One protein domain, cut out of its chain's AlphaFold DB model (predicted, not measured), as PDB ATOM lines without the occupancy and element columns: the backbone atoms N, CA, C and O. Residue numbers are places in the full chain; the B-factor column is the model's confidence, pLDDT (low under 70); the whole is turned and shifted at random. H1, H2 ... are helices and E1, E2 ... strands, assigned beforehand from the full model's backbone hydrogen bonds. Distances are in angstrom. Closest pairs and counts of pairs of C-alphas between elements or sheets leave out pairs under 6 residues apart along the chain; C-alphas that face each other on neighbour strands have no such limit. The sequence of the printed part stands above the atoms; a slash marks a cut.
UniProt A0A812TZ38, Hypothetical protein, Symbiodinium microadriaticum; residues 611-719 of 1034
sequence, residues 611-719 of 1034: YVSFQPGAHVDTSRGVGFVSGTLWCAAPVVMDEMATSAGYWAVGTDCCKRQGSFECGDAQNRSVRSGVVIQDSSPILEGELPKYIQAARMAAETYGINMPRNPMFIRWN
ATOM      1  N   TYR A 611     -47.006 -39.517  -0.354       93.06
ATOM      2  CA  TYR A 611     -47.863 -40.412   0.414       93.06
ATOM      3  C   TYR A 611     -47.038 -41.543   1.025       93.06
ATOM      4  O   TYR A 611     -46.144 -42.093   0.376       93.06
ATOM      5  N   VAL A 612     -47.354 -41.914   2.265       94.44
ATOM      6  CA  VAL A 612     -46.689 -43.011   2.972       94.44
ATOM      7  C   VAL A 612     -47.733 -43.946   3.572       94.44
ATOM      8  O   VAL A 612     -48.625 -43.524   4.305       94.44
ATOM      9  N   SER A 613     -47.586 -45.240   3.291       95.44
ATOM     10  CA  SER A 613     -48.276 -46.322   3.990       95.44
ATOM     11  C   SER A 613     -47.272 -47.124   4.808       95.44
ATOM     12  O   SER A 613     -46.317 -47.686   4.266       95.44
ATOM     13  N   PHE A 614     -47.526 -47.229   6.106       95.75
ATOM     14  CA  PHE A 614     -46.676 -47.947   7.044       95.75
ATOM     15  C   PHE A 614     -46.947 -49.458   7.057       95.75
ATOM     16  O   PHE A 614     -47.958 -49.939   6.534       95.75
ATOM     17  N   GLN A 615     -46.017 -50.215   7.645       95.38
ATOM     18  CA  GLN A 615     -46.138 -51.661   7.852       95.38
ATOM     19  C   GLN A 615     -47.293 -52.035   8.805       95.38
ATOM     20  O   GLN A 615     -47.726 -51.218   9.621       95.38
ATOM     21  N   PRO A 616     -47.815 -53.278   8.735       93.19
ATOM     22  CA  PRO A 616     -48.775 -53.775   9.720       93.19
ATOM     23  C   PRO A 616     -48.244 -53.656  11.156       93.19
ATOM     24  O   PRO A 616     -47.146 -54.120  11.438       93.19
ATOM     25  N   GLY A 617     -49.037 -53.066  12.056       90.94
ATOM     26  CA  GLY A 617     -48.663 -52.817  13.457       90.94
ATOM     27  C   GLY A 617     -48.303 -51.357  13.760       90.94
ATOM     28  O   GLY A 617     -48.421 -50.933  14.910       90.94
ATOM     29  N   ALA A 618     -47.956 -50.568  12.739       95.06
ATOM     30  CA  ALA A 618     -47.713 -49.139  12.902       95.06
ATOM     31  C   ALA A 618     -49.013 -48.397  13.234       95.06
ATOM     32  O   ALA A 618     -50.036 -48.597  12.577       95.06
ATOM     33  N   HIS A 619     -48.960 -47.524  14.236       94.56
ATOM     34  CA  HIS A 619     -50.084 -46.699  14.665       94.56
ATOM     35  C   HIS A 619     -49.591 -45.365  15.239       94.56
ATOM     36  O   HIS A 619     -48.412 -45.200  15.562       94.56
ATOM     37  N   VAL A 620     -50.497 -44.393  15.349       95.75
ATOM     38  CA  VAL A 620     -50.221 -43.127  16.038       95.75
ATOM     39  C   VAL A 620     -50.368 -43.349  17.538       95.75
ATOM     40  O   VAL A 620     -51.407 -43.830  17.990       95.75
ATOM     41  N   ASP A 621     -49.363 -42.970  18.321       94.69
ATOM     42  CA  ASP A 621     -49.484 -42.993  19.777       94.69
ATOM     43  C   ASP A 621     -50.251 -41.758  20.260       94.69
ATOM     44  O   ASP A 621     -49.703 -40.669  20.455       94.69
ATOM     45  N   THR A 622     -51.556 -41.933  20.455       94.38
ATOM     46  CA  THR A 622     -52.460 -40.844  20.832       94.38
ATOM     47  C   THR A 622     -52.253 -40.341  22.260       94.38
ATOM     48  O   THR A 622     -52.705 -39.239  22.586       94.38
ATOM     49  N   SER A 623     -51.551 -41.098  23.111       93.50
ATOM     50  CA  SER A 623     -51.252 -40.715  24.495       93.50
ATOM     51  C   SER A 623     -50.099 -39.712  24.590       93.50
ATOM     52  O   SER A 623     -50.086 -38.879  25.498       93.50
ATOM     53  N   ARG A 624     -49.183 -39.737  23.610       93.88
ATOM     54  CA  ARG A 624     -47.999 -38.865  23.519       93.88
ATOM     55  C   ARG A 624     -48.163 -37.710  22.524       93.88
ATOM     56  O   ARG A 624     -47.186 -37.192  21.988       93.88
ATOM     57  N   GLY A 625     -49.407 -37.295  22.283       93.75
ATOM     58  CA  GLY A 625     -49.725 -36.101  21.500       93.75
ATOM     59  C   GLY A 625     -49.518 -34.802  22.284       93.75
ATOM     60  O   GLY A 625     -49.781 -34.752  23.484       93.75
ATOM     61  N   VAL A 626     -49.091 -33.733  21.611       95.31
ATOM     62  CA  VAL A 626     -48.987 -32.379  22.191       95.31
ATOM     63  C   VAL A 626     -49.570 -31.338  21.243       95.31
ATOM     64  O   VAL A 626     -49.451 -31.458  20.021       95.31
ATOM     65  N   GLY A 627     -50.185 -30.308  21.829       93.88
ATOM     66  CA  GLY A 627     -50.716 -29.148  21.126       93.88
ATOM     67  C   GLY A 627     -49.896 -27.877  21.377       93.88
ATOM     68  O   GLY A 627     -49.766 -27.429  22.515       93.88
ATOM     69  N   PHE A 628     -49.396 -27.260  20.309       94.25
ATOM     70  CA  PHE A 628     -48.695 -25.976  20.304       94.25
ATOM     71  C   PHE A 628     -49.617 -24.854  19.810       94.25
ATOM     72  O   PHE A 628     -50.190 -24.945  18.728       94.25
ATOM     73  N   VAL A 629     -49.769 -23.772  20.576       91.69
ATOM     74  CA  VAL A 629     -50.677 -22.668  20.220       91.69
ATOM     75  C   VAL A 629     -49.912 -21.549  19.518       91.69
ATOM     76  O   VAL A 629     -49.062 -20.899  20.121       91.69
ATOM     77  N   SER A 630     -50.269 -21.280  18.261       87.62
ATOM     78  CA  SER A 630     -49.805 -20.119  17.490       87.62
ATOM     79  C   SER A 630     -50.947 -19.626  16.601       87.62
ATOM     80  O   SER A 630     -51.093 -20.036  15.445       87.62
ATOM     81  N   GLY A 631     -51.837 -18.829  17.206       88.19
ATOM     82  CA  GLY A 631     -53.161 -18.493  16.666       88.19
ATOM     83  C   GLY A 631     -54.121 -19.686  16.716       88.19
ATOM     84  O   GLY A 631     -55.070 -19.684  17.492       88.19
ATOM     85  N   THR A 632     -53.816 -20.717  15.932       91.38
ATOM     86  CA  THR A 632     -54.486 -22.028  15.888       91.38
ATOM     87  C   THR A 632     -53.747 -23.035  16.780       91.38
ATOM     88  O   THR A 632     -52.550 -22.858  17.043       91.38
ATOM     89  N   LEU A 633     -54.427 -24.082  17.266       93.69
ATOM     90  CA  LEU A 633     -53.784 -25.184  17.988       93.69
ATOM     91  C   LEU A 633     -53.179 -26.182  16.987       93.69
ATOM     92  O   LEU A 633     -53.900 -26.845  16.249       93.69
ATOM     93  N   TRP A 634     -51.856 -26.309  16.979       95.12
ATOM     94  CA  TRP A 634     -51.092 -27.215  16.119       95.12
ATOM     95  C   TRP A 634     -50.755 -28.495  16.875       95.12
ATOM     96  O   TRP A 634     -50.084 -28.452  17.901       95.12
ATOM     97  N   CYS A 635     -51.204 -29.633  16.368       96.06
ATOM     98  CA  CYS A 635     -51.114 -30.925  17.035       96.06
ATOM     99  C   CYS A 635     -50.053 -31.811  16.387       96.06
ATOM    100  O   CYS A 635     -49.993 -31.896  15.160       96.06
ATOM    101  N   ALA A 636     -49.269 -32.514  17.204       97.06
ATOM    102  CA  ALA A 636     -48.336 -33.538  16.743       97.06
ATOM    103  C   ALA A 636     -48.313 -34.746  17.690       97.06
ATOM    104  O   ALA A 636     -48.325 -34.575  18.908       97.06
ATOM    105  N   ALA A 637     -48.246 -35.953  17.127       96.56
ATOM    106  CA  ALA A 637     -48.101 -37.218  17.850       96.56
ATOM    107  C   ALA A 637     -47.158 -38.174  17.089       96.56
ATOM    108  O   ALA A 637     -47.149 -38.163  15.855       96.56
ATOM    109  N   PRO A 638     -46.344 -38.990  17.779       96.31
ATOM    110  CA  PRO A 638     -45.383 -39.873  17.124       96.31
ATOM    111  C   PRO A 638     -46.078 -41.090  16.490       96.31
ATOM    112  O   PRO A 638     -47.036 -41.636  17.041       96.31
ATOM    113  N   VAL A 639     -45.572 -41.538  15.339       96.12
ATOM    114  CA  VAL A 639     -45.978 -42.801  14.700       96.12
ATOM    115  C   VAL A 639     -44.999 -43.892  15.128       96.12
ATOM    116  O   VAL A 639     -43.794 -43.747  14.921       96.12
ATOM    117  N   VAL A 640     -45.497 -44.973  15.729       94.56
ATOM    118  CA  VAL A 640     -44.674 -46.019  16.358       94.56
ATOM    119  C   VAL A 640     -45.186 -47.425  16.031       94.56
ATOM    120  O   VAL A 640     -46.339 -47.611  15.645       94.56
ATOM    121  N   MET A 641     -44.317 -48.426  16.188       90.94
ATOM    122  CA  MET A 641     -44.708 -49.849  16.211       90.94
ATOM    123  C   MET A 641     -44.994 -50.334  17.636       90.94
ATOM    124  O   MET A 641     -45.862 -51.177  17.840       90.94
ATOM    125  N   ASP A 642     -44.249 -49.800  18.605       87.12
ATOM    126  CA  ASP A 642     -44.288 -50.167  20.018       87.12
ATOM    127  C   ASP A 642     -44.522 -48.903  20.857       87.12
ATOM    128  O   ASP A 642     -43.858 -47.880  20.660       87.12
ATOM    129  N   GLU A 643     -45.456 -48.973  21.803       82.81
ATOM    130  CA  GLU A 643     -45.766 -47.883  22.735       82.81
ATOM    131  C   GLU A 643     -44.537 -47.526  23.603       82.81
ATOM    132  O   GLU A 643     -44.386 -46.379  24.020       82.81
ATOM    133  N   MET A 644     -43.582 -48.452  23.780       85.69
ATOM    134  CA  MET A 644     -42.310 -48.209  24.478       85.69
ATOM    135  C   MET A 644     -41.206 -47.560  23.617       85.69
ATOM    136  O   MET A 644     -40.084 -47.380  24.093       85.69
ATOM    137  N   ALA A 645     -41.478 -47.189  22.360       87.31
ATOM    138  CA  ALA A 645     -40.471 -46.586  21.484       87.31
ATOM    139  C   ALA A 645     -39.903 -45.269  22.057       87.31
ATOM    140  O   ALA A 645     -40.645 -44.334  22.364       87.31
ATOM    141  N   THR A 646     -38.572 -45.173  22.146       90.94
ATOM    142  CA  THR A 646     -37.832 -44.001  22.664       90.94
ATOM    143  C   THR A 646     -37.332 -43.060  21.562       90.94
ATOM    144  O   THR A 646     -36.616 -42.097  21.832       90.94
ATOM    145  N   SER A 647     -37.689 -43.316  20.303       91.25
ATOM    146  CA  SER A 647     -37.337 -42.491  19.144       91.25
ATOM    147  C   SER A 647     -38.448 -42.531  18.102       91.25
ATOM    148  O   SER A 647     -38.996 -43.604  17.863       91.25
ATOM    149  N   ALA A 648     -38.725 -41.408  17.439       94.06
ATOM    150  CA  ALA A 648     -39.743 -41.337  16.391       94.06
ATOM    151  C   ALA A 648     -39.277 -40.462  15.220       94.06
ATOM    152  O   ALA A 648     -38.963 -39.279  15.388       94.06
ATOM    153  N   GLY A 649     -39.229 -41.054  14.023       93.19
ATOM    154  CA  GLY A 649     -38.880 -40.350  12.787       93.19
ATOM    155  C   GLY A 649     -40.075 -39.710  12.079       93.19
ATOM    156  O   GLY A 649     -39.922 -38.669  11.435       93.19
ATOM    157  N   TYR A 650     -41.256 -40.308  12.232       95.88
ATOM    158  CA  TYR A 650     -42.494 -39.887  11.585       95.88
ATOM    159  C   TYR A 650     -43.507 -39.419  12.629       95.88
ATOM    160  O   TYR A 650     -43.651 -40.026  13.692       95.88
ATOM    161  N   TRP A 651     -44.210 -38.339  12.309       96.44
ATOM    162  CA  TRP A 651     -45.139 -37.668  13.210       96.44
ATOM    163  C   TRP A 651     -46.473 -37.440  12.503       96.44
ATOM    164  O   TRP A 651     -46.515 -36.853  11.424       96.44
ATOM    165  N   ALA A 652     -47.565 -37.892  13.113       96.44
ATOM    166  CA  ALA A 652     -48.913 -37.555  12.684       96.44
ATOM    167  C   ALA A 652     -49.268 -36.155  13.189       96.44
ATOM    168  O   ALA A 652     -48.993 -35.822  14.346       96.44
ATOM    169  N   VAL A 653     -49.868 -35.332  12.332       95.94
ATOM    170  CA  VAL A 653     -50.155 -33.931  12.652       95.94
ATOM    171  C   VAL A 653     -51.526 -33.465  12.169       95.94
ATOM    172  O   VAL A 653     -52.122 -34.050  11.266       95.94
ATOM    173  N   GLY A 654     -52.017 -32.384  12.774       94.50
ATOM    174  CA  GLY A 654     -53.276 -31.730  12.415       94.50
ATOM    175  C   GLY A 654     -53.491 -30.437  13.201       94.50
ATOM    176  O   GLY A 654     -52.624 -30.022  13.967       94.50
ATOM    177  N   THR A 655     -54.630 -29.781  13.004       94.31
ATOM    178  CA  THR A 655     -54.996 -28.543  13.713       94.31
ATOM    179  C   THR A 655     -56.298 -28.719  14.482       94.31
ATOM    180  O   THR A 655     -57.222 -29.346  13.973       94.31
ATOM    181  N   ASP A 656     -56.373 -28.156  15.689       94.19
ATOM    182  CA  ASP A 656     -57.560 -28.145  16.561       94.19
ATOM    183  C   ASP A 656     -58.151 -29.545  16.868       94.19
ATOM    184  O   ASP A 656     -59.348 -29.696  17.097       94.19
ATOM    185  N   CYS A 657     -57.303 -30.582  16.899       94.38
ATOM    186  CA  CYS A 657     -57.691 -31.993  17.080       94.38
ATOM    187  C   CYS A 657     -56.851 -32.731  18.143       94.38
ATOM    188  O   CYS A 657     -56.610 -33.935  18.055       94.38
ATOM    189  N   CYS A 658     -56.377 -32.002  19.154       93.81
ATOM    190  CA  CYS A 658     -55.675 -32.548  20.316       93.81
ATOM    191  C   CYS A 658     -55.907 -31.672  21.553       93.81
ATOM    192  O   CYS A 658     -56.388 -30.542  21.456       93.81
ATOM    193  N   LYS A 659     -55.540 -32.170  22.737       91.56
ATOM    194  CA  LYS A 659     -55.446 -31.344  23.951       91.56
ATOM    195  C   LYS A 659     -54.051 -30.721  24.058       91.56
ATOM    196  O   LYS A 659     -53.158 -31.019  23.270       91.56
ATOM    197  N   ARG A 660     -53.835 -29.860  25.066       86.25
ATOM    198  CA  ARG A 660     -52.494 -29.307  25.360       86.25
ATOM    199  C   ARG A 660     -51.448 -30.417  25.532       86.25
ATOM    200  O   ARG A 660     -50.337 -30.275  25.041       86.25
ATOM    201  N   GLN A 661     -51.826 -31.509  26.195       87.94
ATOM    202  CA  GLN A 661     -51.035 -32.730  26.355       87.94
ATOM    203  C   GLN A 661     -51.975 -33.942  26.292       87.94
ATOM    204  O   GLN A 661     -53.068 -33.902  26.865       87.94
ATOM    205  N   GLY A 662     -51.539 -35.002  25.615       84.69
ATOM    206  CA  GLY A 662     -52.296 -36.229  25.375       84.69
ATOM    207  C   GLY A 662     -53.506 -36.068  24.443       84.69
ATOM    208  O   GLY A 662     -53.836 -34.976  23.978       84.69
ATOM    209  N   SER A 663     -54.186 -37.193  24.194       88.00
ATOM    210  CA  SER A 663     -55.432 -37.288  23.413       88.00
ATOM    211  C   SER A 663     -55.331 -36.672  22.011       88.00
ATOM    212  O   SER A 663     -56.003 -35.689  21.707       88.00
ATOM    213  N   PHE A 664     -54.484 -37.244  21.155       94.81
ATOM    214  CA  PHE A 664     -54.457 -36.904  19.729       94.81
ATOM    215  C   PHE A 664     -55.610 -37.588  18.980       94.81
ATOM    216  O   PHE A 664     -55.746 -38.810  19.030       94.81
ATOM    217  N   GLU A 665     -56.427 -36.807  18.273       95.00
ATOM    218  CA  GLU A 665     -57.648 -37.274  17.598       95.00
ATOM    219  C   GLU A 665     -57.675 -36.919  16.099       95.00
ATOM    220  O   GLU A 665     -58.671 -37.153  15.418       95.00
ATOM    221  N   CYS A 666     -56.586 -36.370  15.549       93.06
ATOM    222  CA  CYS A 666     -56.540 -35.981  14.142       93.06
ATOM    223  C   CYS A 666     -56.573 -37.207  13.214       93.06
ATOM    224  O   CYS A 666     -55.730 -38.096  13.325       93.06
ATOM    225  N   GLY A 667     -57.522 -37.212  12.274       85.38
ATOM    226  CA  GLY A 667     -57.592 -38.137  11.140       85.38
ATOM    227  C   GLY A 667     -57.639 -39.614  11.516       85.38
ATOM    228  O   GLY A 667     -56.706 -40.311  11.198       85.38
ATOM    229  N   ASP A 668     -58.690 -40.119  12.165       90.81
ATOM    230  CA  ASP A 668     -58.866 -41.542  12.539       90.81
ATOM    231  C   ASP A 668     -57.666 -42.200  13.254       90.81
ATOM    232  O   ASP A 668     -57.514 -43.421  13.241       90.81
ATOM    233  N   ALA A 669     -56.832 -41.415  13.947       93.19
ATOM    234  CA  ALA A 669     -55.641 -41.900  14.651       93.19
ATOM    235  C   ALA A 669     -55.924 -42.969  15.726       93.19
ATOM    236  O   ALA A 669     -55.043 -43.761  16.052       93.19
ATOM    237  N   GLN A 670     -57.149 -43.032  16.268       90.31
ATOM    238  CA  GLN A 670     -57.553 -44.090  17.204       90.31
ATOM    239  C   GLN A 670     -57.822 -45.436  16.514       90.31
ATOM    240  O   GLN A 670     -57.770 -46.491  17.151       90.31
ATOM    241  N   ASN A 671     -58.113 -45.420  15.213       92.00
ATOM    242  CA  ASN A 671     -58.369 -46.625  14.450       92.00
ATOM    243  C   ASN A 671     -57.042 -47.264  14.018       92.00
ATOM    244  O   ASN A 671     -56.448 -46.878  13.014       92.00
ATOM    245  N   ARG A 672     -56.617 -48.313  14.734       89.62
ATOM    246  CA  ARG A 672     -55.371 -49.056  14.455       89.62
ATOM    247  C   ARG A 672     -55.323 -49.729  13.071       89.62
ATOM    248  O   ARG A 672     -54.268 -50.219  12.678       89.62
ATOM    249  N   SER A 673     -56.439 -49.791  12.335       88.88
ATOM    250  CA  SER A 673     -56.444 -50.280  10.946       88.88
ATOM    251  C   SER A 673     -55.956 -49.235   9.935       88.88
ATOM    252  O   SER A 673     -55.492 -49.606   8.854       88.88
ATOM    253  N   VAL A 674     -56.005 -47.947  10.288       91.88
ATOM    254  CA  VAL A 674     -55.499 -46.851   9.460       91.88
ATOM    255  C   VAL A 674     -54.016 -46.662   9.753       91.88
ATOM    256  O   VAL A 674     -53.625 -46.430  10.893       91.88
ATOM    257  N   ARG A 675     -53.191 -46.765   8.710       93.69
ATOM    258  CA  ARG A 675     -51.720 -46.775   8.807       93.69
ATOM    259  C   ARG A 675     -51.047 -45.975   7.700       93.69
ATOM    260  O   ARG A 675     -49.950 -46.309   7.256       93.69
ATOM    261  N   SER A 676     -51.742 -44.982   7.177       93.50
ATOM    262  CA  SER A 676     -51.262 -44.206   6.047       93.50
ATOM    263  C   SER A 676     -51.690 -42.756   6.139       93.50
ATOM    264  O   SER A 676     -52.586 -42.386   6.903       93.50
ATOM    265  N   GLY A 677     -51.010 -41.935   5.354       93.38
ATOM    266  CA  GLY A 677     -51.331 -40.531   5.243       93.38
ATOM    267  C   GLY A 677     -50.462 -39.810   4.229       93.38
ATOM    268  O   GLY A 677     -49.518 -40.363   3.654       93.38
ATOM    269  N   VAL A 678     -50.802 -38.545   4.033       93.19
ATOM    270  CA  VAL A 678     -50.125 -37.648   3.100       93.19
ATOM    271  C   VAL A 678     -49.005 -36.914   3.822       93.19
ATOM    272  O   VAL A 678     -49.189 -36.428   4.938       93.19
ATOM    273  N   VAL A 679     -47.839 -36.827   3.190       92.06
ATOM    274  CA  VAL A 679     -46.683 -36.118   3.746       92.06
ATOM    275  C   VAL A 679     -46.880 -34.615   3.586       92.06
ATOM    276  O   VAL A 679     -47.216 -34.131   2.508       92.06
ATOM    277  N   ILE A 680     -46.634 -33.861   4.657       89.00
ATOM    278  CA  ILE A 680     -46.633 -32.399   4.610       89.00
ATOM    279  C   ILE A 680     -45.242 -31.920   4.219       89.00
ATOM    280  O   ILE A 680     -44.260 -32.211   4.904       89.00
ATOM    281  N   GLN A 681     -45.174 -31.130   3.151       80.88
ATOM    282  CA  GLN A 681     -43.983 -30.375   2.792       80.88
ATOM    283  C   GLN A 681     -44.341 -28.935   2.465       80.88
ATOM    284  O   GLN A 681     -45.320 -28.662   1.766       80.88
ATOM    285  N   ASP A 682     -43.488 -28.023   2.917       78.31
ATOM    286  CA  ASP A 682     -43.530 -26.636   2.484       78.31
ATOM    287  C   ASP A 682     -43.014 -26.568   1.045       78.31
ATOM    288  O   ASP A 682     -41.818 -26.536   0.773       78.31
ATOM    289  N   SER A 683     -43.950 -26.597   0.102       68.75
ATOM    290  CA  SER A 683     -43.673 -26.560  -1.340       68.75
ATOM    291  C   SER A 683     -43.484 -25.127  -1.860       68.75
ATOM    292  O   SER A 683     -43.035 -24.916  -2.987       68.75
ATOM    293  N   SER A 684     -43.822 -24.130  -1.043       69.06
ATOM    294  CA  SER A 684     -43.731 -22.713  -1.376       69.06
ATOM    295  C   SER A 684     -42.366 -22.136  -0.967       69.06
ATOM    296  O   SER A 684     -42.035 -22.152   0.215       69.06
ATOM    297  N   PRO A 685     -41.601 -21.533  -1.895       67.00
ATOM    298  CA  PRO A 685     -40.333 -20.880  -1.568       67.00
ATOM    299  C   PRO A 685     -40.490 -19.488  -0.927       67.00
ATOM    300  O   PRO A 685     -39.491 -18.892  -0.537       67.00
ATOM    301  N   ILE A 686     -41.710 -18.930  -0.883       68.38
ATOM    302  CA  ILE A 686     -41.962 -17.516  -0.535       68.38
ATOM    303  C   ILE A 686     -42.925 -17.382   0.650       68.38
ATOM    304  O   ILE A 686     -42.648 -16.647   1.593       68.38
ATOM    305  N   LEU A 687     -44.068 -18.068   0.605       73.06
ATOM    306  CA  LEU A 687     -45.000 -18.154   1.728       73.06
ATOM    307  C   LEU A 687     -44.507 -19.196   2.731       73.06
ATOM    308  O   LEU A 687     -44.275 -20.343   2.348       73.06
ATOM    309  N   GLU A 688     -44.384 -18.782   3.992       75.69
ATOM    310  CA  GLU A 688     -44.127 -19.676   5.121       75.69
ATOM    311  C   GLU A 688     -45.278 -20.683   5.238       75.69
ATOM    312  O   GLU A 688     -46.450 -20.299   5.313       75.69
ATOM    313  N   GLY A 689     -44.940 -21.969   5.189       77.31
ATOM    314  CA  GLY A 689     -45.924 -23.034   5.242       77.31
ATOM    315  C   GLY A 689     -46.262 -23.463   6.667       77.31
ATOM    316  O   GLY A 689     -46.054 -22.750   7.652       77.31
ATOM    317  N   GLU A 690     -46.859 -24.641   6.781       87.00
ATOM    318  CA  GLU A 690     -47.334 -25.178   8.058       87.00
ATOM    319  C   GLU A 690     -46.230 -25.933   8.813       87.00
ATOM    320  O   GLU A 690     -46.296 -26.090  10.037       87.00
ATOM    321  N   LEU A 691     -45.190 -26.371   8.097       89.56
ATOM    322  CA  LEU A 691     -44.133 -27.227   8.622       89.56
ATOM    323  C   LEU A 691     -43.424 -26.650   9.860       89.56
ATOM    324  O   LEU A 691     -43.253 -27.402  10.821       89.56
ATOM    325  N   PRO A 692     -43.060 -25.350   9.939       91.00
ATOM    326  CA  PRO A 692     -42.366 -24.807  11.105       91.00
ATOM    327  C   PRO A 692     -43.187 -24.933  12.392       91.00
ATOM    328  O   PRO A 692     -42.633 -25.164  13.468       91.00
ATOM    329  N   LYS A 693     -44.518 -24.830  12.286       92.31
ATOM    330  CA  LYS A 693     -45.441 -24.932  13.423       92.31
ATOM    331  C   LYS A 693     -45.582 -26.383  13.880       92.31
ATOM    332  O   LYS A 693     -45.555 -26.650  15.081       92.31
ATOM    333  N   TYR A 694     -45.625 -27.326  12.939       94.38
ATOM    334  CA  TYR A 694     -45.599 -28.759  13.244       94.38
ATOM    335  C   TYR A 694     -44.263 -29.224  13.836       94.38
ATOM    336  O   TYR A 694     -44.263 -30.034  14.763       94.38
ATOM    337  N   ILE A 695     -43.134 -28.663  13.390       93.94
ATOM    338  CA  ILE A 695     -41.819 -28.914  13.998       93.94
ATOM    339  C   ILE A 695     -41.807 -28.483  15.465       93.94
ATOM    340  O   ILE A 695     -41.286 -29.216  16.305       93.94
ATOM    341  N   GLN A 696     -42.386 -27.327  15.791       94.38
ATOM    342  CA  GLN A 696     -42.471 -26.860  17.178       94.38
ATOM    343  C   GLN A 696     -43.367 -27.765  18.033       94.38
ATOM    344  O   GLN A 696     -42.961 -28.146  19.130       94.38
ATOM    345  N   ALA A 697     -44.530 -28.174  17.515       94.81
ATOM    346  CA  ALA A 697     -45.423 -29.108  18.202       94.81
ATOM    347  C   ALA A 697     -44.745 -30.464  18.478       94.81
ATOM    348  O   ALA A 697     -44.772 -30.955  19.607       94.81
ATOM    349  N   ALA A 698     -44.073 -31.045  17.479       95.50
ATOM    350  CA  ALA A 698     -43.370 -32.317  17.639       95.50
ATOM    351  C   ALA A 698     -42.139 -32.208  18.542       95.50
ATOM    352  O   ALA A 698     -41.890 -33.116  19.328       95.50
ATOM    353  N   ARG A 699     -41.395 -31.095  18.498       95.62
ATOM    354  CA  ARG A 699     -40.284 -30.859  19.430       95.62
ATOM    355  C   ARG A 699     -40.780 -30.794  20.872       95.62
ATOM    356  O   ARG A 699     -40.190 -31.420  21.743       95.62
ATOM    357  N   MET A 700     -41.897 -30.104  21.106       93.94
ATOM    358  CA  MET A 700     -42.520 -30.045  22.427       93.94
ATOM    359  C   MET A 700     -42.967 -31.435  22.903       93.94
ATOM    360  O   MET A 700     -42.734 -31.784  24.058       93.94
ATOM    361  N   ALA A 701     -43.547 -32.255  22.021       94.56
ATOM    362  CA  ALA A 701     -43.882 -33.647  22.326       94.56
ATOM    363  C   ALA A 701     -42.639 -34.494  22.641       94.56
ATOM    364  O   ALA A 701     -42.624 -35.230  23.628       94.56
ATOM    365  N   ALA A 702     -41.585 -34.352  21.839       94.88
ATOM    366  CA  ALA A 702     -40.327 -35.064  22.004       94.88
ATOM    367  C   ALA A 702     -39.663 -34.758  23.354       94.88
ATOM    368  O   ALA A 702     -39.251 -35.677  24.058       94.88
ATOM    369  N   GLU A 703     -39.629 -33.486  23.750       94.56
ATOM    370  CA  GLU A 703     -39.093 -33.052  25.044       94.56
ATOM    371  C   GLU A 703     -39.986 -33.483  26.217       94.56
ATOM    372  O   GLU A 703     -39.477 -33.964  27.227       94.56
ATOM    373  N   THR A 704     -41.314 -33.374  26.078       94.06
ATOM    374  CA  THR A 704     -42.277 -33.726  27.141       94.06
ATOM    375  C   THR A 704     -42.250 -35.219  27.472       94.06
ATOM    376  O   THR A 704     -42.346 -35.594  28.639       94.06
ATOM    377  N   TYR A 705     -42.115 -36.073  26.454       93.81
ATOM    378  CA  TYR A 705     -42.206 -37.529  26.593       93.81
ATOM    379  C   TYR A 705     -40.864 -38.261  26.426       93.81
ATOM    380  O   TYR A 705     -40.847 -39.489  26.373       93.81
ATOM    381  N   GLY A 706     -39.742 -37.538  26.339       93.25
ATOM    382  CA  GLY A 706     -38.402 -38.129  26.238       93.25
ATOM    383  C   GLY A 706     -38.158 -38.934  24.954       93.25
ATOM    384  O   GLY A 706     -37.467 -39.951  24.991       93.25
ATOM    385  N   ILE A 707     -38.732 -38.509  23.824       93.88
ATOM    386  CA  ILE A 707     -38.590 -39.177  22.522       93.88
ATOM    387  C   ILE A 707     -37.439 -38.536  21.740       93.88
ATOM    388  O   ILE A 707     -37.418 -37.330  21.511       93.88
ATOM    389  N   ASN A 708     -36.509 -39.346  21.240       93.38
ATOM    390  CA  ASN A 708     -35.449 -38.876  20.354       93.38
ATOM    391  C   ASN A 708     -36.000 -38.561  18.956       93.38
ATOM    392  O   ASN A 708     -36.422 -39.459  18.220       93.38
ATOM    393  N   MET A 709     -35.958 -37.282  18.579       93.06
ATOM    394  CA  MET A 709     -36.407 -36.773  17.283       93.06
ATOM    395  C   MET A 709     -35.199 -36.514  16.361       93.06
ATOM    396  O   MET A 709     -34.261 -35.818  16.762       93.06
ATOM    397  N   PRO A 710     -35.173 -37.056  15.127       91.81
ATOM    398  CA  PRO A 710     -34.076 -36.812  14.192       91.81
ATOM    399  C   PRO A 710     -34.065 -35.352  13.709       91.81
ATOM    400  O   PRO A 710     -35.076 -34.660  13.773       91.81
ATOM    401  N   ARG A 711     -32.927 -34.887  13.160       88.62
ATOM    402  CA  ARG A 711     -32.793 -33.506  12.637       88.62
ATOM    403  C   ARG A 711     -33.828 -33.161  11.559       88.62
ATOM    404  O   ARG A 711     -34.335 -32.048  11.561       88.62
ATOM    405  N   ASN A 712     -34.124 -34.117  10.677       89.56
ATOM    406  CA  ASN A 712     -35.094 -33.987   9.590       89.56
ATOM    407  C   ASN A 712     -36.223 -35.014   9.808       89.56
ATOM    408  O   ASN A 712     -36.145 -36.119   9.264       89.56
ATOM    409  N   PRO A 713     -37.207 -34.714  10.673       93.44
ATOM    410  CA  PRO A 713     -38.406 -35.536  10.846       93.44
ATOM    411  C   PRO A 713     -39.319 -35.441   9.614       93.44
ATOM    412  O   PRO A 713     -39.220 -34.494   8.833       93.44
ATOM    413  N   MET A 714     -40.259 -36.374   9.484       93.06
ATOM    414  CA  MET A 714     -41.348 -36.270   8.510       93.06
ATOM    415  C   MET A 714     -42.700 -36.130   9.198       93.06
ATOM    416  O   MET A 714     -42.974 -36.803  10.191       93.06
ATOM    417  N   PHE A 715     -43.550 -35.272   8.638       95.00
ATOM    418  CA  PHE A 715     -44.880 -34.971   9.159       95.00
ATOM    419  C   PHE A 715     -45.950 -35.467   8.201       95.00
ATOM    420  O   PHE A 715     -45.808 -35.331   6.986       95.00
ATOM    421  N   ILE A 716     -47.008 -36.055   8.752       94.25
ATOM    422  CA  ILE A 716     -48.018 -36.785   7.991       94.25
ATOM    423  C   ILE A 716     -49.412 -36.361   8.452       94.25
ATOM    424  O   ILE A 716     -49.717 -36.416   9.645       94.25
ATOM    425  N   ARG A 717     -50.287 -35.992   7.511       94.00
ATOM    426  CA  ARG A 717     -51.734 -35.912   7.762       94.00
ATOM    427  C   ARG A 717     -52.313 -37.322   7.713       94.00
ATOM    428  O   ARG A 717     -52.341 -37.942   6.649       94.00
ATOM    429  N   TRP A 718     -52.702 -37.846   8.875       94.69
ATOM    430  CA  TRP A 718     -53.191 -39.221   9.019       94.69
ATOM    431  C   TRP A 718     -54.553 -39.412   8.342       94.69
ATOM    432  O   TRP A 718     -55.378 -38.499   8.350       94.69
ATOM    433  N   ASN A 719     -54.779 -40.600   7.775       92.31
ATOM    434  CA  ASN A 719     -56.003 -40.972   7.053       92.31
ATOM    435  C   ASN A 719     -56.373 -40.055   5.875       92.31
ATOM    436  O   ASN A 719     -57.545 -39.915   5.519       92.31
TER     437      ASN A 719
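Overview. This is residues 611 to 719 of the 1034 residues of the protein "Hypothetical protein" of Symbiodinium microadriaticum (UniProt A0A812TZ38). A strongly twisted sheet of six strands curls round one helix, H1, which packs on one face over the E2, E3 and E4 part, while E1 and E5 form the far end of the sheet. The long loop of residues 656 to 675 runs on the side of the sheet away from H1. The printed part has 109 residues, with E1 to E5, then H1, then E6 along the chain; the sheet's order is E1, E5, E6, E4, E3, E2, mixed. The class is mixed, helices and strands, with under half of the residues in named elements. The whole is compact, with a radius of gyration of the C-alphas of 12.6 A and spans of 38 by 28 by 25 A.

Along the chain. E1, residues 611 to 614, begins at C-alpha 611 (-47.863, -40.412, 0.414). E2 is residues 626 to 630, E3 residues 632 to 640, 25.9 A long, and E4 residues 650 to 655, 17.0 A. E5 is residues 676 to 679. H1, residues 691 to 705, is 20.8 A long. E6, residues 714 to 718, ends at C-alpha 718 (-53.191, -39.221, 9.019).

Arrangement. Edge strand E1 is antiparallel to E5, with N 612 and O 677 3.0 A apart. E5 is antiparallel to E6, with N 717 and O 678 at 2.8 A. E6 is parallel to E4, with N 716 and O 651 at 2.8 A. E2, E3 and E4 form a meander, each strand the antiparallel neighbour of the one before, with N 628 and O 634 at 2.8 A and N 637 and O 652 at 2.9 A. H1 is on the sheet; its closest C-alphas to E3 are Ala 698 and Ala 636, 5.2 A. In H1 every O i to N i+4 pair is within hydrogen-bond range.

Size, cuts and confidence. The C-alphas farthest apart, of Met 644 and Ile 686, are 39.6 A apart. The printed part has no cut. The links E1 to E2, E4 to E5 and E5 to H1 are long. Residues 683 to 686 have pLDDT under 70.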